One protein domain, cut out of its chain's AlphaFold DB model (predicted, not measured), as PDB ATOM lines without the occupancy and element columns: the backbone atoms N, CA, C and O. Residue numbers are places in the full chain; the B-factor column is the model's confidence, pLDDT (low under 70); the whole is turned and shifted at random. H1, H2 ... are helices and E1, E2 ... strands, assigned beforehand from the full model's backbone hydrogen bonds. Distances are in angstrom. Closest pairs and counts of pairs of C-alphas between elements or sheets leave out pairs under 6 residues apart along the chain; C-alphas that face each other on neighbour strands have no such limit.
ATOM      1  N   LEU A  14     101.132  11.332  85.339       86.00
ATOM      2  CA  LEU A  14     100.311  10.407  84.568       86.00
ATOM      3  C   LEU A  14     100.951  10.188  83.204       86.00
ATOM      4  O   LEU A  14     101.222  11.133  82.465       86.00
ATOM      5  N   LEU A  15     101.168   8.925  82.876       85.94
ATOM      6  CA  LEU A  15     101.775   8.489  81.635       85.94
ATOM      7  C   LEU A  15     100.747   7.735  80.812       85.94
ATOM      8  O   LEU A  15     100.133   6.791  81.305       85.94
ATOM      9  N   GLN A  16     100.594   8.129  79.555       86.75
ATOM     10  CA  GLN A  16      99.905   7.325  78.560       86.75
ATOM     11  C   GLN A  16     100.973   6.547  77.797       86.75
ATOM     12  O   GLN A  16     101.782   7.150  77.095       86.75
ATOM     13  N   LEU A  17     101.003   5.231  77.981       85.62
ATOM     14  CA  LEU A  17     102.021   4.354  77.409       85.62
ATOM     15  C   LEU A  17     101.371   3.409  76.411       85.62
ATOM     16  O   LEU A  17     100.349   2.796  76.723       85.62
ATOM     17  N   ARG A  18     101.974   3.284  75.229       86.50
ATOM     18  CA  ARG A  18     101.595   2.243  74.273       86.50
ATOM     19  C   ARG A  18     102.245   0.928  74.653       86.50
ATOM     20  O   ARG A  18     103.284   0.928  75.306       86.50
ATOM     21  N   ASP A  19     101.685  -0.177  74.179       85.00
ATOM     22  CA  ASP A  19     102.224  -1.527  74.405       85.00
ATOM     23  C   ASP A  19     103.741  -1.640  74.137       85.00
ATOM     24  O   ASP A  19     104.490  -2.241  74.902       85.00
ATOM     25  N   GLU A  20     104.214  -0.983  73.076       85.88
ATOM     26  CA  GLU A  20     105.620  -0.996  72.669       85.88
ATOM     27  C   GLU A  20     106.545  -0.147  73.551       85.88
ATOM     28  O   GLU A  20     107.770  -0.293  73.481       85.88
ATOM     29  N   ASP A  21     105.993   0.775  74.335       86.88
ATOM     30  CA  ASP A  21     106.756   1.763  75.095       86.88
ATOM     31  C   ASP A  21     107.242   1.234  76.435       86.88
ATOM     32  O   ASP A  21     108.090   1.867  77.062       86.88
ATOM     33  N   TYR A  22     106.759   0.071  76.868       85.75
ATOM     34  CA  TYR A  22     107.142  -0.521  78.139       85.75
ATOM     35  C   TYR A  22     107.327  -2.038  78.050       85.75
ATOM     36  O   TYR A  22     106.790  -2.716  77.178       85.75
ATOM     37  N   LEU A  23     108.150  -2.595  78.940       83.88
ATOM     38  CA  LEU A  23     108.363  -4.041  78.979       83.88
ATOM     39  C   LEU A  23     107.167  -4.755  79.605       83.88
ATOM     40  O   LEU A  23     106.620  -4.302  80.609       83.88
ATOM     41  N   PHE A  24     106.840  -5.919  79.034       68.94
ATOM     42  CA  PHE A  24     105.685  -6.745  79.407       68.94
ATOM     43  C   PHE A  24     104.334  -6.074  79.135       68.94
ATOM     44  O   PHE A  24     103.349  -6.351  79.828       68.94
ATOM     45  N   GLY A  25     104.303  -5.232  78.098       64.19
ATOM     46  CA  GLY A  25     103.093  -4.664  77.540       64.19
ATOM     47  C   GLY A  25     101.989  -5.693  77.332       64.19
ATOM     48  O   GLY A  25     102.220  -6.814  76.877       64.19
ATOM     49  N   ARG A  26     100.778  -5.325  77.754       69.31
ATOM     50  CA  ARG A  26      99.542  -6.056  77.448       69.31
ATOM     51  C   ARG A  26      98.485  -5.058  76.978       69.31
ATOM     52  O   ARG A  26      97.355  -5.064  77.474       69.31
ATOM     53  N   GLY A  27      98.878  -4.199  76.041       78.81
ATOM     54  CA  GLY A  27      98.071  -3.126  75.468       78.81
ATOM     55  C   GLY A  27      98.390  -1.744  76.034       78.81
ATOM     56  O   GLY A  27      99.262  -1.578  76.875       78.81
ATOM     57  N   ASP A  28      97.657  -0.741  75.566       85.12
ATOM     58  CA  ASP A  28      97.862   0.641  75.993       85.12
ATOM     59  C   ASP A  28      97.400   0.854  77.439       85.12
ATOM     60  O   ASP A  28      96.340   0.364  77.850       85.12
ATOM     61  N   ILE A  29      98.178   1.618  78.209       84.62
ATOM     62  CA  ILE A  29      97.907   1.867  79.626       84.62
ATOM     63  C   ILE A  29      97.997   3.344  79.993       84.62
ATOM     64  O   ILE A  29      98.771   4.117  79.430       84.62
ATOM     65  N   TRP A  30      97.227   3.708  81.015       87.12
ATOM     66  CA  TRP A  30      97.421   4.928  81.784       87.12
ATOM     67  C   TRP A  30      98.060   4.565  83.112       87.12
ATOM     68  O   TRP A  30      97.472   3.831  83.909       87.12
ATOM     69  N   LEU A  31      99.252   5.088  83.362       87.44
ATOM     70  CA  LEU A  31     100.065   4.755  84.518       87.44
ATOM     71  C   LEU A  31     100.334   6.011  85.344       87.44
ATOM     72  O   LEU A  31     100.922   6.968  84.854       87.44
ATOM     73  N   ARG A  32      99.942   6.003  86.616       89.25
ATOM     74  CA  ARG A  32     100.386   7.001  87.587       89.25
ATOM     75  C   ARG A  32     101.709   6.566  88.192       89.25
ATOM     76  O   ARG A  32     101.783   5.497  88.792       89.25
ATOM     77  N   VAL A  33     102.737   7.391  88.077       90.56
ATOM     78  CA  VAL A  33     104.061   7.089  88.623       90.56
ATOM     79  C   VAL A  33     104.035   7.210  90.141       90.56
ATOM     80  O   VAL A  33     103.621   8.231  90.684       90.56
ATOM     81  N   LEU A  34     104.489   6.172  90.834       90.94
ATOM     82  CA  LEU A  34     104.614   6.151  92.293       90.94
ATOM     83  C   LEU A  34     106.063   6.351  92.732       90.94
ATOM     84  O   LEU A  34     106.328   7.007  93.736       90.94
ATOM     85  N   THR A  35     107.012   5.778  91.991       91.31
ATOM     86  CA  THR A  35     108.443   5.859  92.301       91.31
ATOM     87  C   THR A  35     109.252   5.775  91.020       91.31
ATOM     88  O   THR A  35     108.984   4.912  90.196       91.31
ATOM     89  N   VAL A  36     110.254   6.637  90.859       89.94
ATOM     90  CA  VAL A  36     111.245   6.547  89.778       89.94
ATOM     91  C   VAL A  36     112.538   6.029  90.391       89.94
ATOM     92  O   VAL A  36     113.070   6.665  91.296       89.94
ATOM     93  N   TYR A  37     113.012   4.868  89.942       89.56
ATOM     94  CA  TYR A  37     114.187   4.222  90.523       89.56
ATOM     95  C   TYR A  37     115.472   4.709  89.861       89.56
ATOM     96  O   TYR A  37     116.325   5.308  90.509       89.56
ATOM     97  N   GLU A  38     115.615   4.459  88.562       88.50
ATOM     98  CA  GLU A  38     116.845   4.739  87.826       88.50
ATOM     99  C   GLU A  38     116.604   4.759  86.313       88.50
ATOM    100  O   GLU A  38     115.570   4.303  85.813       88.50
ATOM    101  N   ILE A  39     117.591   5.270  85.579       87.44
ATOM    102  CA  ILE A  39     117.647   5.186  84.121       87.44
ATOM    103  C   ILE A  39     118.605   4.052  83.759       87.44
ATOM    104  O   ILE A  39     119.774   4.077  84.138       87.44
ATOM    105  N   ARG A  40     118.118   3.068  83.004       87.75
ATOM    106  CA  ARG A  40     118.892   1.937  82.489       87.75
ATOM    107  C   ARG A  40     119.046   2.030  80.980       87.75
ATOM    108  O   ARG A  40     118.115   2.406  80.275       87.75
ATOM    109  N   THR A  41     120.192   1.603  80.468       86.62
ATOM    110  CA  THR A  41     120.395   1.456  79.024       86.62
ATOM    111  C   THR A  41     120.019   0.040  78.602       86.62
ATOM    112  O   THR A  41     120.684  -0.920  78.980       86.62
ATOM    113  N   VAL A  42     118.965  -0.104  77.800       84.81
ATOM    114  CA  VAL A  42     118.523  -1.388  77.239       84.81
ATOM    115  C   VAL A  42     118.639  -1.311  75.723       84.81
ATOM    116  O   VAL A  42     118.045  -0.438  75.091       84.81
ATOM    117  N   ARG A  43     119.430  -2.219  75.131       84.56
ATOM    118  CA  ARG A  43     119.714  -2.258  73.680       84.56
ATOM    119  C   ARG A  43     120.196  -0.907  73.122       84.56
ATOM    120  O   ARG A  43     119.759  -0.473  72.063       84.56
ATOM    121  N   GLY A  44     121.062  -0.221  73.871       84.19
ATOM    122  CA  GLY A  44     121.624   1.076  73.476       84.19
ATOM    123  C   GLY A  44     120.673   2.272  73.605       84.19
ATOM    124  O   GLY A  44     121.067   3.382  73.267       84.19
ATOM    125  N   LYS A  45     119.448   2.080  74.113       84.50
ATOM    126  CA  LYS A  45     118.474   3.154  74.349       84.50
ATOM    127  C   LYS A  45     118.213   3.369  75.846       84.50
ATOM    128  O   LYS A  45     118.290   2.393  76.595       84.50
ATOM    129  N   PRO A  46     117.877   4.591  76.300       87.25
ATOM    130  CA  PRO A  46     117.513   4.842  77.690       87.25
ATOM    131  C   PRO A  46     116.083   4.383  78.009       87.25
ATOM    132  O   PRO A  46     115.121   4.686  77.302       87.25
ATOM    133  N   TRP A  47     115.950   3.670  79.120       90.25
ATOM    134  CA  TRP A  47     114.698   3.216  79.712       90.25
ATOM    135  C   TRP A  47     114.660   3.652  81.170       90.25
ATOM    136  O   TRP A  47     115.669   3.626  81.865       90.25
ATOM    137  N   ILE A  48     113.493   4.048  81.647       89.75
ATOM    138  CA  ILE A  48     113.277   4.468  83.024       89.75
ATOM    139  C   ILE A  48     112.635   3.302  83.755       89.75
ATOM    140  O   ILE A  48     111.563   2.835  83.368       89.75
ATOM    141  N   PHE A  49     113.307   2.827  84.799       90.81
ATOM    142  CA  PHE A  49     112.734   1.856  85.710       90.81
ATOM    143  C   PHE A  49     111.931   2.598  86.775       90.81
ATOM    144  O   PHE A  49     112.466   3.446  87.492       90.81
ATOM    145  N   LEU A  50     110.637   2.309  86.859       91.19
ATOM    146  CA  LEU A  50     109.727   2.990  87.769       91.19
ATOM    147  C   LEU A  50     108.651   2.037  88.284       91.19
ATOM    148  O   LEU A  50     108.311   1.049  87.640       91.19
ATOM    149  N   ARG A  51     108.082   2.368  89.438       91.00
ATOM    150  CA  ARG A  51     106.845   1.776  89.936       91.00
ATOM    151  C   ARG A  51     105.684   2.660  89.539       91.00
ATOM    152  O   ARG A  51     105.719   3.870  89.778       91.00
ATOM    153  N   GLY A  52     104.639   2.058  88.991       90.19
ATOM    154  CA  GLY A  52     103.431   2.781  88.643       90.19
ATOM    155  C   GLY A  52     102.163   2.048  89.040       90.19
ATOM    156  O   GLY A  52     102.120   0.819  89.118       90.19
ATOM    157  N   ARG A  53     101.114   2.836  89.265       88.38
ATOM    158  CA  ARG A  53      99.745   2.369  89.418       88.38
ATOM    159  C   ARG A  53      99.012   2.511  88.096       88.38
ATOM    160  O   ARG A  53      98.882   3.616  87.576       88.38
ATOM    161  N   THR A  54      98.504   1.413  87.565       87.56
ATOM    162  CA  THR A  54      97.638   1.437  86.388       87.56
ATOM    163  C   THR A  54      96.301   2.058  86.768       87.56
ATOM    164  O   THR A  54      95.577   1.535  87.614       87.56
ATOM    165  N   ILE A  55      95.996   3.196  86.158       83.31
ATOM    166  CA  ILE A  55      94.709   3.888  86.270       83.31
ATOM    167  C   ILE A  55      93.718   3.296  85.275       83.31
ATOM    168  O   ILE A  55      92.543   3.128  85.587       83.31
ATOM    169  N   TRP A  56      94.207   2.943  84.088       78.62
ATOM    170  CA  TRP A  56      93.414   2.279  83.071       78.62
ATOM    171  C   TRP A  56      94.285   1.326  82.268       78.62
ATOM    172  O   TRP A  56      95.382   1.683  81.844       78.62
ATOM    173  N   ALA A  57      93.773   0.122  82.058       72.06
ATOM    174  CA  ALA A  57      94.293  -0.828  81.096       72.06
ATOM    175  C   ALA A  57      93.153  -1.764  80.698       72.06
ATOM    176  O   ALA A  57      92.433  -2.241  81.582       72.06
ATOM    177  N   PRO A  58      93.013  -2.111  79.414       65.75
ATOM    178  CA  PRO A  58      91.949  -2.999  78.979       65.75
ATOM    179  C   PRO A  58      92.104  -4.425  79.542       65.75
ATOM    180  O   PRO A  58      91.129  -5.172  79.540       65.75
ATOM    181  N   ARG A  59      93.300  -4.822  80.025       60.62
ATOM    182  CA  ARG A  59      93.597  -6.182  80.535       60.62
ATOM    183  C   ARG A  59      94.671  -6.262  81.645       60.62
ATOM    184  O   ARG A  59      95.385  -7.265  81.725       60.62
ATOM    185  N   ALA A  60      94.846  -5.246  82.498       57.00
ATOM    186  CA  ALA A  60      95.869  -5.325  83.557       57.00
ATOM    187  C   ALA A  60      95.442  -6.228  84.727       57.00
ATOM    188  O   ALA A  60      94.369  -6.068  85.299       57.00
ATOM    189  N   ALA A  61      96.333  -7.146  85.113       56.16
ATOM    190  CA  ALA A  61      96.120  -8.106  86.198       56.16
ATOM    191  C   ALA A  61      96.493  -7.569  87.594       56.16
ATOM    192  O   ALA A  61      96.186  -8.212  88.595       56.16
ATOM    193  N   LYS A  62      97.188  -6.424  87.682       63.47
ATOM    194  CA  LYS A  62      97.622  -5.831  88.955       63.47
ATOM    195  C   LYS A  62      97.503  -4.306  88.930       63.47
ATOM    196  O   LYS A  62      97.954  -3.695  87.959       63.47
ATOM    197  N   PRO A  63      96.957  -3.687  89.992       75.50
ATOM    198  CA  PRO A  63      96.813  -2.239  90.066       75.50
ATOM    199  C   PRO A  63      98.169  -1.535  90.131       75.50
ATOM    200  O   PRO A  63      98.290  -0.452  89.579       75.50
ATOM    201  N   GLU A  64      99.194  -2.144  90.729       87.56
ATOM    202  CA  GLU A  64     100.540  -1.575  90.858       87.56
ATOM    203  C   GLU A  64     101.597  -2.589  90.442       87.56
ATOM    204  O   GLU A  64     101.480  -3.778  90.751       87.56
ATOM    205  N   HIS A  65     102.614  -2.126  89.720       85.44
ATOM    206  CA  HIS A  65     103.736  -2.960  89.312       85.44
ATOM    207  C   HIS A  65     104.951  -2.121  88.905       85.44
ATOM    208  O   HIS A  65     104.850  -0.929  88.601       85.44
ATOM    209  N   ASP A  66     106.110  -2.774  88.922       89.31
ATOM    210  CA  ASP A  66     107.358  -2.205  88.436       89.31
ATOM    211  C   ASP A  66     107.424  -2.375  86.912       89.31
ATOM    212  O   ASP A  66     107.183  -3.464  86.383       89.31
ATOM    213  N   VAL A  67     107.732  -1.290  86.205       88.50
ATOM    214  CA  VAL A  67     107.801  -1.231  84.742       88.50
ATOM    215  C   VAL A  67     109.104  -0.589  84.291       88.50
ATOM    216  O   VAL A  67     109.638   0.329  84.915       88.50
ATOM    217  N   LEU A  68     109.604  -1.065  83.158       90.25
ATOM    218  CA  LEU A  68     110.638  -0.392  82.383       90.25
ATOM    219  C   LEU A  68     109.950   0.298  81.223       90.25
ATOM    220  O   LEU A  68     109.284  -0.375  80.441       90.25
ATOM    221  N   VAL A  69     110.134   1.607  81.103       89.19
ATOM    222  CA  VAL A  69     109.475   2.406  80.071       89.19
ATOM    223  C   VAL A  69     110.504   3.189  79.269       89.19
ATOM    224  O   VAL A  69     111.438   3.748  79.844       89.19
ATOM    225  N   LYS A  70     110.355   3.253  77.946       88.69
ATOM    226  CA  LYS A  70     111.228   4.052  77.081       88.69
ATOM    227  C   LYS A  70     111.212   5.509  77.532       88.69
ATOM    228  O   LYS A  70     110.150   6.096  77.726       88.69
ATOM    229  N   SER A  71     112.388   6.126  77.631       83.44
ATOM    230  CA  SER A  71     112.479   7.556  77.955       83.44
ATOM    231  C   SER A  71     111.774   8.436  76.916       83.44
ATOM    232  O   SER A  71     111.256   9.494  77.255       83.44
ATOM    233  N   GLU A  72     111.740   7.988  75.659       80.56
ATOM    234  CA  GLU A  72     111.102   8.670  74.526       80.56
ATOM    235  C   GLU A  72     109.582   8.833  74.745       80.56
ATOM    236  O   GLU A  72     109.037   9.909  74.502       80.56
ATOM    237  N   ALA A  73     108.919   7.816  75.308       75.69
ATOM    238  CA  ALA A  73     107.479   7.821  75.583       75.69
ATOM    239  C   ALA A  73     107.075   8.794  76.708       75.69
ATOM    240  O   ALA A  73     105.936   9.257  76.773       75.69
ATOM    241  N   MET A  74     108.024   9.151  77.581       71.75
ATOM    242  CA  MET A  74     107.811  10.078  78.703       71.75
ATOM    243  C   MET A  74     107.719  11.537  78.265       71.75
ATOM    244  O   MET A  74     107.148  12.367  78.971       71.75
ATOM    245  N   LEU A  75     108.317  11.874  77.120       60.75
ATOM    246  CA  LEU A  75     108.344  13.246  76.610       60.75
ATOM    247  C   LEU A  75     106.977  13.666  76.053       60.75
ATOM    248  O   LEU A  75     106.634  14.846  76.079       60.75
TER     249      LEU A  75
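What this domain is: This is residues 14 to 75 of the 82 residues of an uncharacterized protein of Phytohabitans suffuscus (UniProt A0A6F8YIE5). One strongly twisted antiparallel sheet of four strands is bowed into a trough by sharp bends in its two long strands, E2 and E3. The loop of residues 18 to 28 and the short helix H1, which ends the printed part, lie at the trough's open side. The printed part has 62 residues, mostly strand, in the order E1, E2, E3, E4, H1; the strands form a meander, each the antiparallel neighbour of the one before. It is compact, with a radius of gyration of the C-alphas of 10.6 A and spans of 30 by 21 by 19 A.

How they stand to each other: The inner strands E2, residues 29 to 42, and E3, residues 45 to 56, form a hairpin; N 40 and O 47 are 2.8 A apart, within hydrogen-bond range. E2 bends by 109 degrees at residue 35, and E3 by 83 degrees at residue 53. Edge strand E1, residues 14 to 17, forms a hairpin with E2, with N 15 and O 31 at 2.8 A. The other edge strand, E4, residues 64 to 70, forms a hairpin with E3, with N 50 and O 67 at 2.9 A. E1 and E4 are only just apart, their closest C-alphas 8.2 A from each other. Helix H1, residues 71 to 75, is on the sheet but over none of its strands; its height is 4.4 A, only just above the sheet's level. The closest C-alphas of E3 and H1 are those of Trp 47 and Ser 71, 5.2 A apart. In H1, 0 of 1 O i to N i+4 pairs and 2 of 2 O i to N i+3 pairs are within hydrogen-bond range.

Where its parts are: E1 begins at C-alpha 14, (100.311, 10.407, 84.568), and measures 9.5 A. E2 measures 21.0 A, E3 26.5 A and E4 18.3 A. H1 measures 7.2 A and ends at C-alpha 75, (108.344, 13.246, 76.610).

The domain as a whole: The C-alphas farthest apart, those of Gly 44 and Pro 58, are 30.5 A from each other. The printed part has no cut, and the link from E1 to E2 is long, with 11 residues. Mean pLDDT of the printed part is 82.6; residues 24 to 26, 58 to 62 and 75 are under 70.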